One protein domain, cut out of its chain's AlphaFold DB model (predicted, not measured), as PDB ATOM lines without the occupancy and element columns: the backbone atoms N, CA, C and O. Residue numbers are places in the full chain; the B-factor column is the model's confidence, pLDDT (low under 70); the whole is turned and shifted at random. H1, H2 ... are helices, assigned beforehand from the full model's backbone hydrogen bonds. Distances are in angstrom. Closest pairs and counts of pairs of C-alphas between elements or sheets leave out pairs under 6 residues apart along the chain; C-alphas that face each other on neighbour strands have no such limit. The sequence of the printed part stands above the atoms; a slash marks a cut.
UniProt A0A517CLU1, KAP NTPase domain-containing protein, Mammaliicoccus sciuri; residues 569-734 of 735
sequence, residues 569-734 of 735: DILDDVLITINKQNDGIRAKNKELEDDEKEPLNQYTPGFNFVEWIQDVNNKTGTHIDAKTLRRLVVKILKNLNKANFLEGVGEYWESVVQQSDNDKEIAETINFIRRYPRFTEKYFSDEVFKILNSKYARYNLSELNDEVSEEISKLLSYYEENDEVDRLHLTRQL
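AT A GLANCE: This is residues 569 to 734 of the 735 residues of the protein "KAP NTPase domain-containing protein" of Mammaliicoccus sciuri (UniProt A0A517CLU1). A flat slab of helices lies in two layers: H1, H3, H5 and H8 run side by side the same way in one, and H4, H7 and H9 run against them in the other. Long H1 packs on H3 with residues 571 to 579 alone and reaches on past the bundle of H3, H4, H5 and H7, while the hairpin of H8 and H9 packs on the far side and short H6 stands crosswise to H4. H2 meets H4 only near the ends of the two. The printed part has 166 residues with nine named helices, H1 to H9 in chain order, and no named strand, and its class is all helix. It is only just compact, close to loose, with a radius of gyration of the C-alphas of 18.3 A, and it spans 61 by 43 by 22 A.

IN THESE COORDINATES: Find C-alpha 569 at (644.338, 398.802, 464.591); from there H1, residues 569 to 593, runs 35.9 A to C-alpha 593 at (653.477, 424.663, 487.688). Next look for H2 at residues 609 to 620, H3 at 626 to 636 and H4 at 649 to 659. H5, residues 663 to 675, is 18.4 A long, and H6 at 677 to 683 and H7 at 687 to 696 follow. H8, residues 706 to 721, is 23.0 A long, and H9, residues 725 to 732, ends with C-alpha 732 at (621.396, 428.793, 455.643).

HOW THE PARTS SIT: Begin at H4, the hub, which touches five other helices. H3, H4, H5 and H7 form an up and down bundle, each running against the one before it in the chain. H3 and H4 are a helical hairpin at a shallow tilt of 14 degrees, with Ala 626 and Val 656 as closest C-alphas, 6.4 A apart. H4 touches H7 the same way at 18 degrees, a shallow tilt, with the C-alphas of Glu 654 and Val 688 closest at 5.6 A. H4 touches H6 about perpendicular, at 86 degrees, where the closest C-alphas, of Gly 650 and Tyr 683, are 5.0 A apart. H2 and H4 only just touch, with 3 pairs of C-alphas within 8 A, and only at their ends; Val 610 and Val 649 have the closest C-alphas, 5.9 A apart. Go outward to H1, which touches H3 the same way at a shallow tilt of 27 degrees, its Leu 575 and Ile 636 having the closest C-alphas at 6.4 A. On H5, H8 touches the same way at 21 degrees, a shallow tilt, the C-alphas of Ala 667 and Val 708 being closest at 4.9 A. H8 and H9 are a helical hairpin, with the C-alphas of Tyr 719 and Leu 728 closest at 5.4 A. H1 and H8, for instance, are apart. In H1, H2, H3, H4, H5, H7, H8 and H9 every O i to N i+4 pair is within hydrogen-bond range; in H6 it is 2 of 3.

THE WHOLE: The two C-alphas farthest apart, of Asp 595 and Ser 702, are 62.4 A apart. The printed part has no cut. The links from H1 to H2 and from H3 to H4 are long. The mean pLDDT of the printed part is 74.0; look for values under 70 at residues 593 to 597, 637 to 644, 695 to 709, 723 and 725 to 734.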
ATOM      1  N   ASP A 569     643.824 399.114 463.259       75.94
ATOM      2  CA  ASP A 569     644.338 398.802 464.591       75.94
ATOM      3  C   ASP A 569     645.695 399.473 464.818       75.94
ATOM      4  O   ASP A 569     645.914 400.064 465.870       75.94
ATOM      5  N   ILE A 570     646.565 399.493 463.799       75.88
ATOM      6  CA  ILE A 570     647.840 400.232 463.838       75.88
ATOM      7  C   ILE A 570     647.586 401.733 464.019       75.88
ATOM      8  O   ILE A 570     648.223 402.381 464.850       75.88
ATOM      9  N   LEU A 571     646.637 402.297 463.263       75.12
ATOM     10  CA  LEU A 571     646.231 403.694 463.412       75.12
ATOM     11  C   LEU A 571     645.711 403.958 464.825       75.12
ATOM     12  O   LEU A 571     646.123 404.923 465.462       75.12
ATOM     13  N   ASP A 572     644.834 403.099 465.340       75.88
ATOM     14  CA  ASP A 572     644.277 403.256 466.679       75.88
ATOM     15  C   ASP A 572     645.354 403.194 467.777       75.88
ATOM     16  O   ASP A 572     645.326 404.030 468.684       75.88
ATOM     17  N   ASP A 573     646.315 402.275 467.675       75.25
ATOM     18  CA  ASP A 573     647.431 402.112 468.616       75.25
ATOM     19  C   ASP A 573     648.350 403.345 468.654       75.25
ATOM     20  O   ASP A 573     648.664 403.881 469.724       75.25
ATOM     21  N   VAL A 574     648.688 403.893 467.481       75.56
ATOM     22  CA  VAL A 574     649.461 405.140 467.360       75.56
ATOM     23  C   VAL A 574     648.767 406.292 468.075       75.56
ATOM     24  O   VAL A 574     649.393 407.026 468.845       75.56
ATOM     25  N   LEU A 575     647.461 406.452 467.862       76.12
ATOM     26  CA  LEU A 575     646.701 407.537 468.480       76.12
ATOM     27  C   LEU A 575     646.566 407.363 469.996       76.12
ATOM     28  O   LEU A 575     646.617 408.348 470.738       76.12
ATOM     29  N   ILE A 576     646.412 406.126 470.475       77.19
ATOM     30  CA  ILE A 576     646.403 405.812 471.910       77.19
ATOM     31  C   ILE A 576     647.750 406.179 472.540       77.19
ATOM     32  O   ILE A 576     647.772 406.847 473.577       77.19
ATOM     33  N   THR A 577     648.856 405.823 471.888       76.00
ATOM     34  CA  THR A 577     650.217 406.111 472.358       76.00
ATOM     35  C   THR A 577     650.475 407.615 472.460       76.00
ATOM     36  O   THR A 577     650.900 408.105 473.510       76.00
ATOM     37  N   ILE A 578     650.107 408.385 471.428       75.50
ATOM     38  CA  ILE A 578     650.206 409.856 471.435       75.50
ATOM     39  C   ILE A 578     649.417 410.465 472.601       75.50
ATOM     40  O   ILE A 578     649.891 411.391 473.268       75.50
ATOM     41  N   ASN A 579     648.205 409.964 472.847       77.56
ATOM     42  CA  ASN A 579     647.367 410.449 473.937       77.56
ATOM     43  C   ASN A 579     647.983 410.147 475.306       77.56
ATOM     44  O   ASN A 579     648.068 411.060 476.125       77.56
ATOM     45  N   LYS A 580     648.462 408.915 475.527       77.75
ATOM     46  CA  LYS A 580     649.116 408.478 476.773       77.75
ATOM     47  C   LYS A 580     650.339 409.344 477.098       77.75
ATOM     48  O   LYS A 580     650.485 409.795 478.233       77.75
ATOM     49  N   GLN A 581     651.177 409.639 476.101       76.81
ATOM     50  CA  GLN A 581     652.351 410.501 476.271       76.81
ATOM     51  C   GLN A 581     651.970 411.938 476.634       76.81
ATOM     52  O   GLN A 581     652.501 412.512 477.586       76.81
ATOM     53  N   ASN A 582     651.005 412.518 475.917       78.12
ATOM     54  CA  ASN A 582     650.549 413.877 476.197       78.12
ATOM     55  C   ASN A 582     649.829 413.999 477.549       78.12
ATOM     56  O   ASN A 582     649.978 415.025 478.213       78.12
ATOM     57  N   ASP A 583     649.127 412.958 478.000       79.81
ATOM     58  CA  ASP A 583     648.573 412.888 479.357       79.81
ATOM     59  C   ASP A 583     649.682 412.864 480.417       79.81
ATOM     60  O   ASP A 583     649.610 413.601 481.404       79.81
ATOM     61  N   GLY A 584     650.749 412.091 480.190       79.88
ATOM     62  CA  GLY A 584     651.932 412.074 481.054       79.88
ATOM     63  C   GLY A 584     652.649 413.428 481.115       79.88
ATOM     64  O   GLY A 584     653.002 413.894 482.199       79.88
ATOM     65  N   ILE A 585     652.822 414.096 479.971       79.94
ATOM     66  CA  ILE A 585     653.388 415.454 479.887       79.94
ATOM     67  C   ILE A 585     652.499 416.454 480.623       79.94
ATOM     68  O   ILE A 585     652.999 417.285 481.375       79.94
ATOM     69  N   ARG A 586     651.176 416.363 480.461       78.56
ATOM     70  CA  ARG A 586     650.223 417.236 481.150       78.56
ATOM     71  C   ARG A 586     650.259 417.043 482.666       78.56
ATOM     72  O   ARG A 586     650.205 418.034 483.387       78.56
ATOM     73  N   ALA A 587     650.363 415.802 483.141       81.62
ATOM     74  CA  ALA A 587     650.518 415.502 484.562       81.62
ATOM     75  C   ALA A 587     651.819 416.102 485.119       81.62
ATOM     76  O   ALA A 587     651.772 416.827 486.107       81.62
ATOM     77  N   LYS A 588     652.948 415.908 484.422       81.94
ATOM     78  CA  LYS A 588     654.239 416.513 484.792       81.94
ATOM     79  C   LYS A 588     654.200 418.038 484.764       81.94
ATOM     80  O   LYS A 588     654.709 418.670 485.674       81.94
ATOM     81  N   ASN A 589     653.572 418.647 483.761       80.56
ATOM     82  CA  ASN A 589     653.445 420.104 483.684       80.56
ATOM     83  C   ASN A 589     652.618 420.673 484.830       80.56
ATOM     84  O   ASN A 589     652.943 421.742 485.328       80.56
ATOM     85  N   LYS A 590     651.596 419.943 485.281       80.19
ATOM     86  CA  LYS A 590     650.815 420.322 486.456       80.19
ATOM     87  C   LYS A 590     651.649 420.274 487.744       80.19
ATOM     88  O   LYS A 590     651.454 421.112 488.608       80.19
ATOM     89  N   GLU A 591     652.580 419.327 487.859       77.56
ATOM     90  CA  GLU A 591     653.545 419.265 488.970       77.56
ATOM     91  C   GLU A 591     654.638 420.349 488.861       77.56
ATOM     92  O   GLU A 591     655.104 420.858 489.872       77.56
ATOM     93  N   LEU A 592     655.040 420.728 487.641       76.31
ATOM     94  CA  LEU A 592     656.041 421.776 487.381       76.31
ATOM     95  C   LEU A 592     655.491 423.202 487.564       76.31
ATOM     96  O   LEU A 592     656.266 424.103 487.890       76.31
ATOM     97  N   GLU A 593     654.179 423.405 487.381       63.56
ATOM     98  CA  GLU A 593     653.477 424.663 487.688       63.56
ATOM     99  C   GLU A 593     653.563 425.023 489.181       63.56
ATOM    100  O   GLU A 593     653.655 426.205 489.511       63.56
ATOM    101  N   ASP A 594     653.619 424.025 490.070       61.97
ATOM    102  CA  ASP A 594     653.799 424.224 491.515       61.97
ATOM    103  C   ASP A 594     655.258 424.593 491.893       61.97
ATOM    104  O   ASP A 594     655.512 425.085 492.993       61.97
ATOM    105  N   ASP A 595     656.211 424.397 490.972       64.38
ATOM    106  CA  ASP A 595     657.669 424.462 491.174       64.38
ATOM    107  C   ASP A 595     658.352 425.644 490.423       64.38
ATOM    108  O   ASP A 595     659.584 425.707 490.382       64.38
ATOM    109  N   GLU A 596     657.584 426.555 489.797       66.81
ATOM    110  CA  GLU A 596     658.050 427.661 488.918       66.81
ATOM    111  C   GLU A 596     659.031 427.228 487.799       66.81
ATOM    112  O   GLU A 596     659.954 427.959 487.422       66.81
ATOM    113  N   LYS A 597     658.851 426.028 487.231       69.44
ATOM    114  CA  LYS A 597     659.681 425.520 486.120       69.44
ATOM    115  C   LYS A 597     658.988 425.687 484.768       69.44
ATOM    116  O   LYS A 597     657.763 425.699 484.678       69.44
ATOM    117  N   GLU A 598     659.779 425.792 483.696       74.06
ATOM    118  CA  GLU A 598     659.235 425.858 482.335       74.06
ATOM    119  C   GLU A 598     658.420 424.592 481.990       74.06
ATOM    120  O   GLU A 598     658.870 423.476 482.277       74.06
ATOM    121  N   PRO A 599     657.238 424.737 481.359       74.69
ATOM    122  CA  PRO A 599     656.405 423.604 480.983       74.69
ATOM    123  C   PRO A 599     657.041 422.802 479.842       74.69
ATOM    124  O   PRO A 599     657.542 423.351 478.861       74.69
ATOM    125  N   LEU A 600     656.958 421.478 479.937       76.50
ATOM    126  CA  LEU A 600     657.349 420.557 478.877       76.50
ATOM    127  C   LEU A 600     656.426 420.718 477.660       76.50
ATOM    128  O   LEU A 600     655.202 420.830 477.787       76.50
ATOM    129  N   ASN A 601     657.012 420.679 476.465       76.38
ATOM    130  CA  ASN A 601     656.266 420.727 475.210       76.38
ATOM    131  C   ASN A 601     655.426 419.459 475.004       76.38
ATOM    132  O   ASN A 601     655.843 418.367 475.386       76.38
ATOM    133  N   GLN A 602     654.263 419.604 474.354       72.38
ATOM    134  CA  GLN A 602     653.455 418.462 473.912       72.38
ATOM    135  C   GLN A 602     654.256 417.568 472.962       72.38
ATOM    136  O   GLN A 602     655.014 418.051 472.118       72.38
ATOM    137  N   TYR A 603     654.033 416.265 473.065       74.12
ATOM    138  CA  TYR A 603     654.617 415.292 472.162       74.12
ATOM    139  C   TYR A 603     653.911 415.323 470.806       74.12
ATOM    140  O   TYR A 603     652.682 415.239 470.730       74.12
ATOM    141  N   THR A 604     654.707 415.434 469.743       71.38
ATOM    142  CA  THR A 604     654.247 415.431 468.351       71.38
ATOM    143  C   THR A 604     655.033 414.378 467.567       71.38
ATOM    144  O   THR A 604     656.266 414.411 467.617       71.38
ATOM    145  N   PRO A 605     654.370 413.456 466.841       73.00
ATOM    146  CA  PRO A 605     655.056 412.511 465.963       73.00
ATOM    147  C   PRO A 605     655.873 413.218 464.875       73.00
ATOM    148  O   PRO A 605     655.526 414.307 464.427       73.00
ATOM    149  N   GLY A 606     656.944 412.573 464.411       71.69
ATOM    150  CA  GLY A 606     657.818 413.102 463.355       71.69
ATOM    151  C   GLY A 606     657.288 412.956 461.922       71.69
ATOM    152  O   GLY A 606     658.092 412.990 460.999       71.69
ATOM    153  N   PHE A 607     655.988 412.726 461.733       75.50
ATOM    154  CA  PHE A 607     655.321 412.566 460.432       75.50
ATOM    155  C   PHE A 607     653.955 413.269 460.459       75.50
ATOM    156  O   PHE A 607     653.403 413.446 461.543       75.50
ATOM    157  N   ASN A 608     653.403 413.672 459.309       83.62
ATOM    158  CA  ASN A 608     652.074 414.292 459.218       83.62
ATOM    159  C   ASN A 608     650.961 413.225 459.107       83.62
ATOM    160  O   ASN A 608     651.133 412.190 458.464       83.62
ATOM    161  N   PHE A 609     649.810 413.464 459.747       81.00
ATOM    162  CA  PHE A 609     648.693 412.514 459.792       81.00
ATOM    163  C   PHE A 609     648.021 412.296 458.430       81.00
ATOM    164  O   PHE A 609     647.656 411.169 458.102       81.00
ATOM    165  N   VAL A 610     647.865 413.356 457.633       84.56
ATOM    166  CA  VAL A 610     647.268 413.291 456.292       84.56
ATOM    167  C   VAL A 610     648.193 412.585 455.324       84.56
ATOM    168  O   VAL A 610     647.741 411.679 454.630       84.56
ATOM    169  N   GLU A 611     649.477 412.950 455.319       84.31
ATOM    170  CA  GLU A 611     650.485 412.272 454.499       84.31
ATOM    171  C   GLU A 611     650.494 410.771 454.798       84.31
ATOM    172  O   GLU A 611     650.518 409.954 453.881       84.31
ATOM    173  N   TRP A 612     650.382 410.395 456.077       79.75
ATOM    174  CA  TRP A 612     650.332 408.992 456.469       79.75
ATOM    175  C   TRP A 612     649.068 408.279 455.989       79.75
ATOM    176  O   TRP A 612     649.150 407.188 455.433       79.75
ATOM    177  N   ILE A 613     647.893 408.892 456.166       81.00
ATOM    178  CA  ILE A 613     646.620 408.337 455.687       81.00
ATOM    179  C   ILE A 613     646.628 408.165 454.167       81.00
ATOM    180  O   ILE A 613     646.176 407.140 453.661       81.00
ATOM    181  N   GLN A 614     647.132 409.157 453.434       82.19
ATOM    182  CA  GLN A 614     647.234 409.103 451.979       82.19
ATOM    183  C   GLN A 614     648.179 407.989 451.534       82.19
ATOM    184  O   GLN A 614     647.824 407.217 450.648       82.19
ATOM    185  N   ASP A 615     649.333 407.863 452.185       80.38
ATOM    186  CA  ASP A 615     650.305 406.809 451.907       80.38
ATOM    187  C   ASP A 615     649.719 405.413 452.173       80.38
ATOM    188  O   ASP A 615     649.799 404.536 451.313       80.38
ATOM    189  N   VAL A 616     649.021 405.226 453.301       78.00
ATOM    190  CA  VAL A 616     648.287 403.985 453.603       78.00
ATOM    191  C   VAL A 616     647.223 403.717 452.540       78.00
ATOM    192  O   VAL A 616     647.177 402.617 451.999       78.00
ATOM    193  N   ASN A 617     646.390 404.693 452.177       80.44
ATOM    194  CA  ASN A 617     645.348 404.493 451.167       80.44
ATOM    195  C   ASN A 617     645.927 404.104 449.800       80.44
ATOM    196  O   ASN A 617     645.430 403.171 449.168       80.44
ATOM    197  N   ASN A 618     647.003 404.769 449.372       81.00
ATOM    198  CA  ASN A 618     647.687 404.472 448.115       81.00
ATOM    199  C   ASN A 618     648.272 403.052 448.123       81.00
ATOM    200  O   ASN A 618     648.087 402.303 447.167       81.00
ATOM    201  N   LYS A 619     648.924 402.660 449.225       78.56
ATOM    202  CA  LYS A 619     649.621 401.370 449.378       78.56
ATOM    203  C   LYS A 619     648.710 400.164 449.568       78.56
ATOM    204  O   LYS A 619     649.103 399.029 449.297       78.56
ATOM    205  N   THR A 620     647.522 400.378 450.116       74.62
ATOM    206  CA  THR A 620     646.609 399.299 450.529       74.62
ATOM    207  C   THR A 620     645.385 399.199 449.629       74.62
ATOM    208  O   THR A 620     644.697 398.178 449.629       74.62
ATOM    209  N   GLY A 621     645.085 400.263 448.879       71.75
ATOM    210  CA  GLY A 621     643.815 400.426 448.183       71.75
ATOM    211  C   GLY A 621     642.622 400.600 449.128       71.75
ATOM    212  O   GLY A 621     641.483 400.588 448.660       71.75
ATOM    213  N   THR A 622     642.836 400.743 450.445       70.81
ATOM    214  CA  THR A 622     641.754 401.090 451.368       70.81
ATOM    215  C   THR A 622     641.383 402.551 451.174       70.81
ATOM    216  O   THR A 622     642.257 403.401 451.052       70.81
ATOM    217  N   HIS A 623     640.089 402.858 451.170       74.38
ATOM    218  CA  HIS A 623     639.610 404.233 451.202       74.38
ATOM    219  C   HIS A 623     639.141 404.547 452.622       74.38
ATOM    220  O   HIS A 623     638.152 403.974 453.085       74.38
ATOM    221  N   ILE A 624     639.870 405.406 453.338       76.81
ATOM    222  CA  ILE A 624     639.431 405.897 454.649       76.81
ATOM    223  C   ILE A 624     638.224 406.820 454.441       76.81
ATOM    224  O   ILE A 624     638.359 407.944 453.966       76.81
ATOM    225  N   ASP A 625     637.041 406.323 454.806       76.75
ATOM    226  CA  ASP A 625     635.780 407.061 454.727       76.75
ATOM    227  C   ASP A 625     635.671 408.160 455.801       76.75
ATOM    228  O   ASP A 625     636.407 408.196 456.798       76.75
ATOM    229  N   ALA A 626     634.701 409.065 455.626       75.75
ATOM    230  CA  ALA A 626     634.487 410.181 456.553       75.75
ATOM    231  C   ALA A 626     634.188 409.705 457.988       75.75
ATOM    232  O   ALA A 626     634.568 410.354 458.966       75.75
ATOM    233  N   LYS A 627     633.544 408.541 458.139       80.62
ATOM    234  CA  LYS A 627     633.222 407.938 459.439       80.62
ATOM    235  C   LYS A 627     634.478 407.476 460.182       80.62
ATOM    236  O   LYS A 627     634.620 407.719 461.385       80.62
ATOM    237  N   THR A 628     635.393 406.810 459.486       79.44
ATOM    238  CA  THR A 628     636.666 406.339 460.036       79.44
ATOM    239  C   THR A 628     637.559 407.525 460.365       79.44
ATOM    240  O   THR A 628     638.105 407.576 461.469       79.44
ATOM    241  N   LEU A 629     637.623 408.521 459.477       82.00
ATOM    242  CA  LEU A 629     638.359 409.761 459.714       82.00
ATOM    243  C   LEU A 629     637.831 410.498 460.954       82.00
ATOM    244  O   LEU A 629     638.615 410.843 461.840       82.00
ATOM    245  N   ARG A 630     636.503 410.613 461.107       83.62
ATOM    246  CA  ARG A 630     635.868 411.147 462.323       83.62
ATOM    247  C   ARG A 630     636.295 410.396 463.569       83.62
ATOM    248  O   ARG A 630     636.698 411.019 464.550       83.62
ATOM    249  N   ARG A 631     636.190 409.066 463.555       84.50
ATOM    250  CA  ARG A 631     636.557 408.215 464.694       84.50
ATOM    251  C   ARG A 631     638.006 408.460 465.123       84.50
ATOM    252  O   ARG A 631     638.257 408.620 466.317       84.50
ATOM    253  N   LEU A 632     638.928 408.506 464.162       80.56
ATOM    254  CA  LEU A 632     640.351 408.735 464.407       80.56
ATOM    255  C   LEU A 632     640.598 410.152 464.945       80.56
ATOM    256  O   LEU A 632     641.186 410.301 466.013       80.56
ATOM    257  N   VAL A 633     640.066 411.188 464.291       80.69
ATOM    258  CA  VAL A 633     640.254 412.584 464.720       80.69
ATOM    259  C   VAL A 633     639.681 412.820 466.116       80.69
ATOM    260  O   VAL A 633     640.369 413.379 466.964       80.69
ATOM    261  N   VAL A 634     638.479 412.323 466.428       81.00
ATOM    262  CA  VAL A 634     637.884 412.457 467.773       81.00
ATOM    263  C   VAL A 634     638.773 411.853 468.865       81.00
ATOM    264  O   VAL A 634     638.847 412.412 469.963       81.00
ATOM    265  N   LYS A 635     639.466 410.738 468.591       75.75
ATOM    266  CA  LYS A 635     640.430 410.163 469.544       75.75
ATOM    267  C   LYS A 635     641.607 411.110 469.799       75.75
ATOM    268  O   LYS A 635     642.085 411.156 470.925       75.75
ATOM    269  N   ILE A 636     642.025 411.890 468.806       72.88
ATOM    270  CA  ILE A 636     643.155 412.832 468.877       72.88
ATOM    271  C   ILE A 636     642.784 414.129 469.615       72.88
ATOM    272  O   ILE A 636     643.581 414.665 470.388       72.88
ATOM    273  N   LEU A 637     641.555 414.619 469.415       69.94
ATOM    274  CA  LEU A 637     641.076 415.903 469.952       69.94
ATOM    275  C   LEU A 637     641.144 416.023 471.477       69.94
ATOM    276  O   LEU A 637     641.105 417.133 472.002       69.94
ATOM    277  N   LYS A 638     641.214 414.901 472.199       65.69
ATOM    278  CA  LYS A 638     641.229 414.913 473.664       65.69
ATOM    279  C   LYS A 638     642.471 415.607 474.232       65.69
ATOM    280  O   LYS A 638     642.329 416.313 475.227       65.69
ATOM    281  N   ASN A 639     643.640 415.458 473.594       62.41
ATOM    282  CA  ASN A 639     644.923 415.815 474.215       62.41
ATOM    283  C   ASN A 639     645.882 416.652 473.341       62.41
ATOM    284  O   ASN A 639     646.841 417.218 473.870       62.41
ATOM    285  N   LEU A 640     645.625 416.807 472.037       64.12
ATOM    286  CA  LEU A 640     646.476 417.589 471.130       64.12
ATOM    287  C   LEU A 640     645.854 418.954 470.825       64.12
ATOM    288  O   LEU A 640     644.891 419.052 470.074       64.12
ATOM    289  N   ASN A 641     646.420 420.028 471.388       56.16
ATOM    290  CA  ASN A 641     645.877 421.382 471.211       56.16
ATOM    291  C   ASN A 641     646.723 422.246 470.246       56.16
ATOM    292  O   ASN A 641     646.287 423.327 469.839       56.16
ATOM    293  N   LYS A 642     647.924 421.793 469.830       58.59
ATOM    294  CA  LYS A 642     648.880 422.638 469.074       58.59
ATOM    295  C   LYS A 642     649.714 422.009 467.934       58.59
ATOM    296  O   LYS A 642     650.534 422.725 467.382       58.59
ATOM    297  N   ALA A 643     649.532 420.759 467.520       60.00
ATOM    298  CA  ALA A 643     650.538 420.111 466.663       60.00
ATOM    299  C   ALA A 643     650.352 420.286 465.135       60.00
ATOM    300  O   ALA A 643     649.252 420.078 464.619       60.00
ATOM    301  N   ASN A 644     651.469 420.517 464.426       67.19
ATOM    302  CA  ASN A 644     651.643 420.397 462.960       67.19
ATOM    303  C   ASN A 644     651.250 419.002 462.412       67.19
ATOM    304  O   ASN A 644     651.069 418.818 461.218       67.19
ATOM    305  N   PHE A 645     651.080 418.010 463.291       75.69
ATOM    306  CA  PHE A 645     650.625 416.655 462.961       75.69
ATOM    307  C   PHE A 645     649.275 416.610 462.227       75.69
ATOM    308  O   PHE A 645     649.092 415.772 461.353       75.69
ATOM    309  N   LEU A 646     648.337 417.498 462.584       79.06
ATOM    310  CA  LEU A 646     646.984 417.563 462.001       79.06
ATOM    311  C   LEU A 646     646.865 418.590 460.865       79.06
ATOM    312  O   LEU A 646     645.760 418.933 460.447       79.06
ATOM    313  N   GLU A 647     647.985 419.133 460.399       83.06
ATOM    314  CA  GLU A 647     647.994 420.056 459.269       83.06
ATOM    315  C   GLU A 647     647.461 419.357 458.007       83.06
ATOM    316  O   GLU A 647     647.775 418.192 457.763       83.06
ATOM    317  N   GLY A 648     646.598 420.046 457.253       84.00
ATOM    318  CA  GLY A 648     645.937 419.514 456.053       84.00
ATOM    319  C   GLY A 648     644.721 418.610 456.307       84.00
ATOM    320  O   GLY A 648     644.059 418.207 455.352       84.00
ATOM    321  N   VAL A 649     644.386 418.273 457.563       85.88
ATOM    322  CA  VAL A 649     643.299 417.309 457.860       85.88
ATOM    323  C   VAL A 649     641.939 417.777 457.352       85.88
ATOM    324  O   VAL A 649     641.174 416.945 456.868       85.88
ATOM    325  N   GLY A 650     641.629 419.075 457.436       83.75
ATOM    326  CA  GLY A 650     640.367 419.598 456.909       83.75
ATOM    327  C   GLY A 650     640.289 419.514 455.389       83.75
ATOM    328  O   GLY A 650     639.305 418.990 454.887       83.75
ATOM    329  N   GLU A 651     641.343 419.906 454.666       86.75
ATOM    330  CA  GLU A 651     641.410 419.799 453.197       86.75
ATOM    331  C   GLU A 651     641.260 418.343 452.723       86.75
ATOM    332  O   GLU A 651     640.520 418.041 451.783       86.75
ATOM    333  N   TYR A 652     641.916 417.403 453.412       86.31
ATOM    334  CA  TYR A 652     641.760 415.982 453.115       86.31
ATOM    335  C   TYR A 652     640.326 415.501 453.379       86.31
ATOM    336  O   TYR A 652     639.738 414.827 452.533       86.31
ATOM    337  N   TRP A 653     639.727 415.883 454.510       86.25
ATOM    338  CA  TRP A 653     638.345 415.528 454.845       86.25
ATOM    339  C   TRP A 653     637.343 416.118 453.842       86.25
ATOM    340  O   TRP A 653     636.432 415.420 453.395       86.25
ATOM    341  N   GLU A 654     637.538 417.373 453.438       84.75
ATOM    342  CA  GLU A 654     636.787 418.043 452.375       84.75
ATOM    343  C   GLU A 654     636.831 417.223 451.079       84.75
ATOM    344  O   GLU A 654     635.784 416.963 450.482       84.75
ATOM    345  N   SER A 655     638.011 416.723 450.694       84.25
ATOM    346  CA  SER A 655     638.170 415.873 449.508       84.25
ATOM    347  C   SER A 655     637.425 414.534 449.617       84.25
ATOM    348  O   SER A 655     636.768 414.124 448.657       84.25
ATOM    349  N   VAL A 656     637.447 413.885 450.790       82.38
ATOM    350  CA  VAL A 656     636.723 412.625 451.047       82.38
ATOM    351  C   VAL A 656     635.214 412.846 450.923       82.38
ATOM    352  O   VAL A 656     634.522 412.101 450.231       82.38
ATOM    353  N   VAL A 657     634.692 413.921 451.520       80.31
ATOM    354  CA  VAL A 657     633.262 414.266 451.453       80.31
ATOM    355  C   VAL A 657     632.853 414.658 450.035       80.31
ATOM    356  O   VAL A 657     631.785 414.265 449.567       80.31
ATOM    357  N   GLN A 658     633.705 415.382 449.306       81.94
ATOM    358  CA  GLN A 658     633.458 415.728 447.907       81.94
ATOM    359  C   GLN A 658     633.345 414.481 447.017       81.94
ATOM    360  O   GLN A 658     632.515 414.455 446.105       81.94
ATOM    361  N   GLN A 659     634.124 413.438 447.300       79.00
ATOM    362  CA  GLN A 659     634.126 412.181 446.548       79.00
ATOM    363  C   GLN A 659     633.031 411.191 446.990       79.00
ATOM    364  O   GLN A 659     632.672 410.316 446.206       79.00
ATOM    365  N   SER A 660     632.459 411.338 448.192       75.75
ATOM    366  CA  SER A 660     631.473 410.397 448.754       75.75
ATOM    367  C   SER A 660     630.015 410.781 448.485       75.75
ATOM    368  O   SER A 660     629.560 411.833 448.928       75.75
ATOM    369  N   ASP A 661     629.243 409.930 447.809       71.69
ATOM    370  CA  ASP A 661     627.800 410.138 447.570       71.69
ATOM    371  C   ASP A 661     626.905 409.488 448.648       71.69
ATOM    372  O   ASP A 661     625.711 409.280 448.447       71.69
ATOM    373  N   ASN A 662     627.483 409.137 449.801       76.50
ATOM    374  CA  ASN A 662     626.775 408.509 450.911       76.50
ATOM    375  C   ASN A 662     626.234 409.563 451.886       76.50
ATOM    376  O   ASN A 662     626.982 410.098 452.703       76.50
ATOM    377  N   ASP A 663     624.922 409.800 451.870       72.38
ATOM    378  CA  ASP A 663     624.246 410.781 452.735       72.38
ATOM    379  C   ASP A 663     624.595 410.639 454.229       72.38
ATOM    380  O   ASP A 663     624.677 411.634 454.953       72.38
ATOM    381  N   LYS A 664     624.869 409.417 454.706       72.75
ATOM    382  CA  LYS A 664     625.281 409.184 456.101       72.75
ATOM    383  C   LYS A 664     626.658 409.762 456.412       72.75
ATOM    384  O   LYS A 664     626.863 410.280 457.503       72.75
ATOM    385  N   GLU A 665     627.602 409.694 455.480       72.38
ATOM    386  CA  GLU A 665     628.944 410.269 455.658       72.38
ATOM    387  C   GLU A 665     628.905 411.798 455.681       72.38
ATOM    388  O   GLU A 665     629.651 412.448 456.424       72.38
ATOM    389  N   ILE A 666     627.981 412.375 454.912       76.19
ATOM    390  CA  ILE A 666     627.775 413.816 454.891       76.19
ATOM    391  C   ILE A 666     627.090 414.281 456.192       76.19
ATOM    392  O   ILE A 666     627.563 415.235 456.815       76.19
ATOM    393  N   ALA A 667     626.061 413.568 456.676       75.06
ATOM    394  CA  ALA A 667     625.442 413.814 457.989       75.06
ATOM    395  C   ALA A 667     626.460 413.732 459.140       75.06
ATOM    396  O   ALA A 667     626.479 414.573 460.040       75.06
ATOM    397  N   GLU A 668     627.347 412.738 459.097       76.25
ATOM    398  CA  GLU A 668     628.413 412.541 460.081       76.25
ATOM    399  C   GLU A 668     629.402 413.715 460.119       76.25
ATOM    400  O   GLU A 668     629.823 414.136 461.202       76.25
ATOM    401  N   THR A 669     629.730 414.283 458.956       79.94
ATOM    402  CA  THR A 669     630.599 415.463 458.842       79.94
ATOM    403  C   THR A 669     629.927 416.703 459.441       79.94
ATOM    404  O   THR A 669     630.536 417.401 460.251       79.94
ATOM    405  N   ILE A 670     628.645 416.932 459.135       77.88
ATOM    406  CA  ILE A 670     627.845 418.037 459.698       77.88
ATOM    407  C   ILE A 670     627.758 417.923 461.229       77.88
ATOM    408  O   ILE A 670     627.993 418.892 461.955       77.88
ATOM    409  N   ASN A 671     627.494 416.717 461.737       81.75
ATOM    410  CA  ASN A 671     627.446 416.436 463.172       81.75
ATOM    411  C   ASN A 671     628.801 416.707 463.850       81.75
ATOM    412  O   ASN A 671     628.852 417.262 464.951       81.75
ATOM    413  N   PHE A 672     629.911 416.340 463.203       82.94
ATOM    414  CA  PHE A 672     631.252 416.610 463.716       82.94
ATOM    415  C   PHE A 672     631.555 418.114 463.778       82.94
ATOM    416  O   PHE A 672     631.959 418.588 464.841       82.94
ATOM    417  N   ILE A 673     631.282 418.864 462.702       81.69
ATOM    418  CA  ILE A 673     631.458 420.325 462.651       81.69
ATOM    419  C   ILE A 673     630.707 420.998 463.807       81.69
ATOM    420  O   ILE A 673     631.286 421.790 464.554       81.69
ATOM    421  N   ARG A 674     629.447 420.596 464.023       82.31
ATOM    422  CA  ARG A 674     628.602 421.097 465.116       82.31
ATOM    423  C   ARG A 674     629.184 420.813 466.499       82.31
ATOM    424  O   ARG A 674     629.131 421.659 467.385       82.31
ATOM    425  N   ARG A 675     629.683 419.592 466.729       80.75
ATOM    426  CA  ARG A 675     630.185 419.171 468.050       80.75
ATOM    427  C   ARG A 675     631.575 419.718 468.372       80.75
ATOM    428  O   ARG A 675     631.909 419.813 469.552       80.75
ATOM    429  N   TYR A 676     632.376 420.054 467.360       80.81
ATOM    430  CA  TYR A 676     633.771 420.475 467.518       80.81
ATOM    431  C   TYR A 676     634.067 421.798 466.776       80.81
ATOM    432  O   TYR A 676     634.924 421.844 465.891       80.81
ATOM    433  N   PRO A 677     633.415 422.911 467.163       74.69
ATOM    434  CA  PRO A 677     633.482 424.201 466.459       74.69
ATOM    435  C   PRO A 677     634.904 424.780 466.393       74.69
ATOM    436  O   PRO A 677     635.378 425.155 465.324       74.69
ATOM    437  N   ARG A 678     635.645 424.736 467.509       75.56
ATOM    438  CA  ARG A 678     637.041 425.213 467.585       75.56
ATOM    439  C   ARG A 678     638.007 424.427 466.701       75.56
ATOM    440  O   ARG A 678     639.026 424.960 466.277       75.56
ATOM    441  N   PHE A 679     637.727 423.144 466.467       78.69
ATOM    442  CA  PHE A 679     638.525 422.343 465.544       78.69
ATOM    443  C   PHE A 679     638.225 422.745 464.102       78.69
ATOM    444  O   PHE A 679     639.150 422.954 463.322       78.69
ATOM    445  N   THR A 680     636.939 422.917 463.789       77.56
ATOM    446  CA  THR A 680     636.479 423.375 462.476       77.56
ATOM    447  C   THR A 680     637.118 424.708 462.096       77.56
ATOM    448  O   THR A 680     637.708 424.806 461.032       77.56
ATOM    449  N   GLU A 681     637.113 425.699 462.990       76.12
ATOM    450  CA  GLU A 681     637.790 426.996 462.778       76.12
ATOM    451  C   GLU A 681     639.269 426.901 462.452       76.12
ATOM    452  O   GLU A 681     639.799 427.744 461.735       76.12
ATOM    453  N   LYS A 682     639.947 425.916 463.031       79.38
ATOM    454  CA  LYS A 682     641.397 425.829 462.957       79.38
ATOM    455  C   LYS A 682     641.880 425.046 461.740       79.38
ATOM    456  O   LYS A 682     642.965 425.340 461.250       79.38
ATOM    457  N   TYR A 683     641.129 424.034 461.309       81.12
ATOM    458  CA  TYR A 683     641.607 423.060 460.324       81.12
ATOM    459  C   TYR A 683     640.754 422.960 459.059       81.12
ATOM    460  O   TYR A 683     641.280 422.482 458.060       81.12
ATOM    461  N   PHE A 684     639.485 423.382 459.080       80.75
ATOM    462  CA  PHE A 684     638.634 423.404 457.889       80.75
ATOM    463  C   PHE A 684     638.638 424.786 457.247       80.75
ATOM    464  O   PHE A 684     638.669 425.808 457.936       80.75
ATOM    465  N   SER A 685     638.566 424.803 455.920       79.62
ATOM    466  CA  SER A 685     638.350 426.030 455.168       79.62
ATOM    467  C   SER A 685     636.848 426.305 455.024       79.62
ATOM    468  O   SER A 685     636.011 425.424 455.238       79.62
ATOM    469  N   ASP A 686     636.477 427.511 454.591       75.62
ATOM    470  CA  ASP A 686     635.080 427.804 454.232       75.62
ATOM    471  C   ASP A 686     634.589 426.968 453.028       75.62
ATOM    472  O   ASP A 686     633.390 426.927 452.735       75.62
ATOM    473  N   GLU A 687     635.495 426.276 452.326       76.38
ATOM    474  CA  GLU A 687     635.179 425.422 451.183       76.38
ATOM    475  C   GLU A 687     634.361 424.192 451.589       76.38
ATOM    476  O   GLU A 687     633.505 423.759 450.815       76.38
ATOM    477  N   VAL A 688     634.506 423.691 452.824       77.00
ATOM    478  CA  VAL A 688     633.689 422.572 453.323       77.00
ATOM    479  C   VAL A 688     632.195 422.882 453.240       77.00
ATOM    480  O   VAL A 688     631.411 422.051 452.784       77.00
ATOM    481  N   PHE A 689     631.790 424.108 453.584       73.69
ATOM    482  CA  PHE A 689     630.391 424.527 453.524       73.69
ATOM    483  C   PHE A 689     629.901 424.650 452.078       73.69
ATOM    484  O   PHE A 689     628.746 424.331 451.796       73.69
ATOM    485  N   LYS A 690     630.776 425.029 451.136       75.06
ATOM    486  CA  LYS A 690     630.446 425.062 449.701       75.06
ATOM    487  C   LYS A 690     630.325 423.664 449.101       75.06
ATOM    488  O   LYS A 690     629.408 423.429 448.316       75.06
ATOM    489  N   ILE A 691     631.205 422.733 449.477       74.06
ATOM    490  CA  ILE A 691     631.145 421.328 449.051       74.06
ATOM    491  C   ILE A 691     629.834 420.707 449.532       74.06
ATOM    492  O   ILE A 691     629.096 420.157 448.712       74.06
ATOM    493  N   LEU A 692     629.508 420.878 450.818       73.19
ATOM    494  CA  LEU A 692     628.231 420.451 451.391       73.19
ATOM    495  C   LEU A 692     627.061 421.058 450.600       73.19
ATOM    496  O   LEU A 692     626.210 420.315 450.116       73.19
ATOM    497  N   ASN A 693     627.074 422.370 450.343       70.69
ATOM    498  CA  ASN A 693     626.022 423.038 449.573       70.69
ATOM    499  C   ASN A 693     625.862 422.462 448.158       70.69
ATOM    500  O   ASN A 693     624.763 422.141 447.718       70.69
ATOM    501  N   SER A 694     626.970 422.235 447.451       70.94
ATOM    502  CA  SER A 694     626.952 421.690 446.089       70.94
ATOM    503  C   SER A 694     626.422 420.253 445.994       70.94
ATOM    504  O   SER A 694     625.887 419.868 444.948       70.94
ATOM    505  N   LYS A 695     626.568 419.450 447.059       69.12
ATOM    506  CA  LYS A 695     625.998 418.099 447.130       69.12
ATOM    507  C   LYS A 695     624.500 418.136 447.405       69.12
ATOM    508  O   LYS A 695     623.761 417.382 446.780       69.12
ATOM    509  N   TYR A 696     624.044 419.064 448.243       65.50
ATOM    510  CA  TYR A 696     622.633 419.182 448.610       65.50
ATOM    511  C   TYR A 696     621.781 419.960 447.610       65.50
ATOM    512  O   TYR A 696     620.621 419.611 447.421       65.50
ATOM    513  N   ALA A 697     622.362 420.891 446.850       60.53
ATOM    514  CA  ALA A 697     621.680 421.568 445.746       60.53
ATOM    515  C   ALA A 697     621.177 420.608 444.640       60.53
ATOM    516  O   ALA A 697     620.396 421.019 443.781       60.53
ATOM    517  N   ARG A 698     621.628 419.340 444.626       52.75
ATOM    518  CA  ARG A 698     621.185 418.298 443.678       52.75
ATOM    519  C   ARG A 698     619.972 417.488 444.146       52.75
ATOM    520  O   ARG A 698     619.375 416.819 443.307       52.75
ATOM    521  N   TYR A 699     619.604 417.542 445.424       51.19
ATOM    522  CA  TYR A 699     618.458 416.817 445.975       51.19
ATOM    523  C   TYR A 699     617.273 417.776 446.163       51.19
ATOM    524  O   TYR A 699     617.438 418.884 446.667       51.19
ATOM    525  N   ASN A 700     616.056 417.371 445.784       52.66
ATOM    526  CA  ASN A 700     614.861 418.084 446.248       52.66
ATOM    527  C   ASN A 700     614.750 417.889 447.770       52.66
ATOM    528  O   ASN A 700     614.945 416.775 448.248       52.66
ATOM    529  N   LEU A 701     614.369 418.925 448.528       49.19
ATOM    530  CA  LEU A 701     614.161 418.877 449.994       49.19
ATOM    531  C   LEU A 701     613.281 417.700 450.481       49.19
ATOM    532  O   LEU A 701     613.337 417.341 451.650       49.19
ATOM    533  N   SER A 702     612.472 417.098 449.601       51.09
ATOM    534  CA  SER A 702     611.633 415.922 449.870       51.09
ATOM    535  C   SER A 702     612.317 414.559 449.669       51.09
ATOM    536  O   SER A 702     611.706 413.539 449.970       51.09
ATOM    537  N   GLU A 703     613.520 414.527 449.093       50.34
ATOM    538  CA  GLU A 703     614.314 413.316 448.817       50.34
ATOM    539  C   GLU A 703     615.535 413.183 449.740       50.34
ATOM    540  O   GLU A 703     616.186 412.140 449.733       50.34
ATOM    541  N   LEU A 704     615.836 414.205 450.550       56.22
ATOM    542  CA  LEU A 704     616.845 414.111 451.601       56.22
ATOM    543  C   LEU A 704     616.414 413.094 452.666       56.22
ATOM    544  O   LEU A 704     615.280 413.107 453.139       56.22
ATOM    545  N   ASN A 705     617.348 412.236 453.073       61.59
ATOM    546  CA  ASN A 705     617.177 411.361 454.227       61.59
ATOM    547  C   ASN A 705     616.897 412.199 455.497       61.59
ATOM    548  O   ASN A 705     617.641 413.145 455.776       61.59
ATOM    549  N   ASP A 706     615.875 411.820 456.280       63.66
ATOM    550  CA  ASP A 706     615.421 412.507 457.508       63.66
ATOM    551  C   ASP A 706     616.585 412.862 458.461       63.66
ATOM    552  O   ASP A 706     616.595 413.917 459.095       63.66
ATOM    553  N   GLU A 707     617.604 412.004 458.518       66.81
ATOM    554  CA  GLU A 707     618.776 412.128 459.393       66.81
ATOM    555  C   GLU A 707     619.690 413.325 459.041       66.81
ATOM    556  O   GLU A 707     620.237 413.982 459.930       66.81
ATOM    557  N   VAL A 708     619.841 413.653 457.753       67.88
ATOM    558  CA  VAL A 708     620.683 414.772 457.291       67.88
ATOM    559  C   VAL A 708     620.010 416.108 457.585       67.88
ATOM    560  O   VAL A 708     620.628 417.014 458.151       67.88
ATOM    561  N   SER A 709     618.732 416.231 457.215       68.50
ATOM    562  CA  SER A 709     617.935 417.440 457.441       68.50
ATOM    563  C   SER A 709     617.830 417.773 458.930       68.50
ATOM    564  O   SER A 709     617.865 418.949 459.313       68.50
ATOM    565  N   GLU A 710     617.773 416.748 459.785       73.75
ATOM    566  CA  GLU A 710     617.819 416.904 461.234       73.75
ATOM    567  C   GLU A 710     619.160 417.492 461.718       73.75
ATOM    568  O   GLU A 710     619.164 418.448 462.499       73.75
ATOM    569  N   GLU A 711     620.311 416.987 461.255       77.25
ATOM    570  CA  GLU A 711     621.618 417.519 461.676       77.25
ATOM    571  C   GLU A 711     621.925 418.914 461.104       77.25
ATOM    572  O   GLU A 711     622.524 419.723 461.817       77.25
ATOM    573  N   ILE A 712     621.462 419.251 459.890       72.00
ATOM    574  CA  ILE A 712     621.552 420.622 459.342       72.00
ATOM    575  C   ILE A 712     620.749 421.595 460.211       72.00
ATOM    576  O   ILE A 712     621.257 422.650 460.595       72.00
ATOM    577  N   SER A 713     619.522 421.221 460.586       71.38
ATOM    578  CA  SER A 713     618.672 422.042 461.457       71.38
ATOM    579  C   SER A 713     619.330 422.283 462.820       71.38
ATOM    580  O   SER A 713     619.357 423.411 463.309       71.38
ATOM    581  N   LYS A 714     619.945 421.246 463.407       76.69
ATOM    582  CA  LYS A 714     620.710 421.371 464.660       76.69
ATOM    583  C   LYS A 714     621.944 422.265 464.514       76.69
ATOM    584  O   LYS A 714     622.294 422.960 465.466       76.69
ATOM    585  N   LEU A 715     622.632 422.229 463.371       75.75
ATOM    586  CA  LEU A 715     623.800 423.076 463.107       75.75
ATOM    587  C   LEU A 715     623.397 424.552 462.950       75.75
ATOM    588  O   LEU A 715     624.071 425.425 463.492       75.75
ATOM    589  N   LEU A 716     622.269 424.824 462.288       71.44
ATOM    590  CA  LEU A 716     621.704 426.171 462.167       71.44
ATOM    591  C   LEU A 716     621.359 426.767 463.527       71.44
ATOM    592  O   LEU A 716     621.825 427.860 463.834       71.44
ATOM    593  N   SER A 717     620.622 426.029 464.363       73.06
ATOM    594  CA  SER A 717     620.305 426.466 465.727       73.06
ATOM    595  C   SER A 717     621.565 426.774 466.536       73.06
ATOM    596  O   SER A 717     621.620 427.787 467.224       73.06
ATOM    597  N   TYR A 718     622.613 425.957 466.398       77.56
ATOM    598  CA  TYR A 718     623.889 426.202 467.064       77.56
ATOM    599  C   TYR A 718     624.550 427.523 466.620       77.56
ATOM    600  O   TYR A 718     624.994 428.291 467.473       77.56
ATOM    601  N   TYR A 719     624.619 427.821 465.318       77.25
ATOM    602  CA  TYR A 719     625.229 429.074 464.847       77.25
ATOM    603  C   TYR A 719     624.371 430.314 465.138       77.25
ATOM    604  O   TYR A 719     624.932 431.384 465.370       77.25
ATOM    605  N   GLU A 720     623.040 430.178 465.181       71.75
ATOM    606  CA  GLU A 720     622.132 431.244 465.638       71.75
ATOM    607  C   GLU A 720     622.336 431.573 467.120       71.75
ATOM    608  O   GLU A 720     622.337 432.743 467.492       71.75
ATOM    609  N   GLU A 721     622.546 430.561 467.964       74.75
ATOM    610  CA  GLU A 721     622.766 430.737 469.404       74.75
ATOM    611  C   GLU A 721     624.148 431.322 469.750       74.75
ATOM    612  O   GLU A 721     624.300 431.922 470.815       74.75
ATOM    613  N   ASN A 722     625.148 431.164 468.874       71.88
ATOM    614  CA  ASN A 722     626.533 431.601 469.111       71.88
ATOM    615  C   ASN A 722     626.952 432.858 468.316       71.88
ATOM    616  O   ASN A 722     628.129 433.212 468.336       71.88
ATOM    617  N   ASP A 723     626.017 433.549 467.649       69.88
ATOM    618  CA  ASP A 723     626.255 434.800 466.894       69.88
ATOM    619  C   ASP A 723     627.321 434.689 465.767       69.88
ATOM    620  O   ASP A 723     627.945 435.674 465.361       69.88
ATOM    621  N   GLU A 724     627.517 433.496 465.188       70.75
ATOM    622  CA  GLU A 724     628.446 433.270 464.064       70.75
ATOM    623  C   GLU A 724     627.798 433.627 462.708       70.75
ATOM    624  O   GLU A 724     627.471 432.757 461.900       70.75
ATOM    625  N   VAL A 725     627.602 434.927 462.451       66.56
ATOM    626  CA  VAL A 725     626.814 435.469 461.317       66.56
ATOM    627  C   VAL A 725     627.236 434.931 459.940       66.56
ATOM    628  O   VAL A 725     626.371 434.568 459.139       66.56
ATOM    629  N   ASP A 726     628.536 434.839 459.658       64.12
ATOM    630  CA  ASP A 726     629.041 434.416 458.341       64.12
ATOM    631  C   ASP A 726     628.805 432.919 458.077       64.12
ATOM    632  O   ASP A 726     628.379 432.519 456.991       64.12
ATOM    633  N   ARG A 727     628.983 432.075 459.097       66.62
ATOM    634  CA  ARG A 727     628.720 430.627 459.015       66.62
ATOM    635  C   ARG A 727     627.248 430.297 459.088       66.62
ATOM    636  O   ARG A 727     626.803 429.367 458.420       66.62
ATOM    637  N   LEU A 728     626.476 431.082 459.831       64.25
ATOM    638  CA  LEU A 728     625.025 431.029 459.793       64.25
ATOM    639  C   LEU A 728     624.514 431.335 458.381       64.25
ATOM    640  O   LEU A 728     623.629 430.641 457.888       64.25
ATOM    641  N   HIS A 729     625.092 432.333 457.705       65.31
ATOM    642  CA  HIS A 729     624.752 432.646 456.320       65.31
ATOM    643  C   HIS A 729     625.103 431.493 455.368       65.31
ATOM    644  O   HIS A 729     624.244 431.081 454.593       65.31
ATOM    645  N   LEU A 730     626.310 430.924 455.467       63.19
ATOM    646  CA  LEU A 730     626.735 429.772 454.657       63.19
ATOM    647  C   LEU A 730     625.905 428.506 454.933       63.19
ATOM    648  O   LEU A 730     625.535 427.801 454.002       63.19
ATOM    649  N   THR A 731     625.555 428.237 456.192       62.03
ATOM    650  CA  THR A 731     624.733 427.077 456.581       62.03
ATOM    651  C   THR A 731     623.280 427.260 456.140       62.03
ATOM    652  O   THR A 731     622.648 426.302 455.713       62.03
ATOM    653  N   ARG A 732     622.739 428.489 456.173       65.56
ATOM    654  CA  ARG A 732     621.396 428.793 455.643       65.56
ATOM    655  C   ARG A 732     621.301 428.612 454.131       65.56
ATOM    656  O   ARG A 732     620.200 428.390 453.654       65.56
ATOM    657  N   GLN A 733     622.412 428.698 453.396       62.41
ATOM    658  CA  GLN A 733     622.443 428.371 451.966       62.41
ATOM    659  C   GLN A 733     622.338 426.858 451.688       62.41
ATOM    660  O   GLN A 733     622.155 426.505 450.530       62.41
ATOM    661  N   LEU A 734     622.481 425.983 452.702       56.97
ATOM    662  CA  LEU A 734     622.339 424.520 452.570       56.97
ATOM    663  C   LEU A 734     620.875 424.045 452.531       56.97
ATOM    664  O   LEU A 734     620.625 422.930 452.075       56.97
TER     665      LEU A 734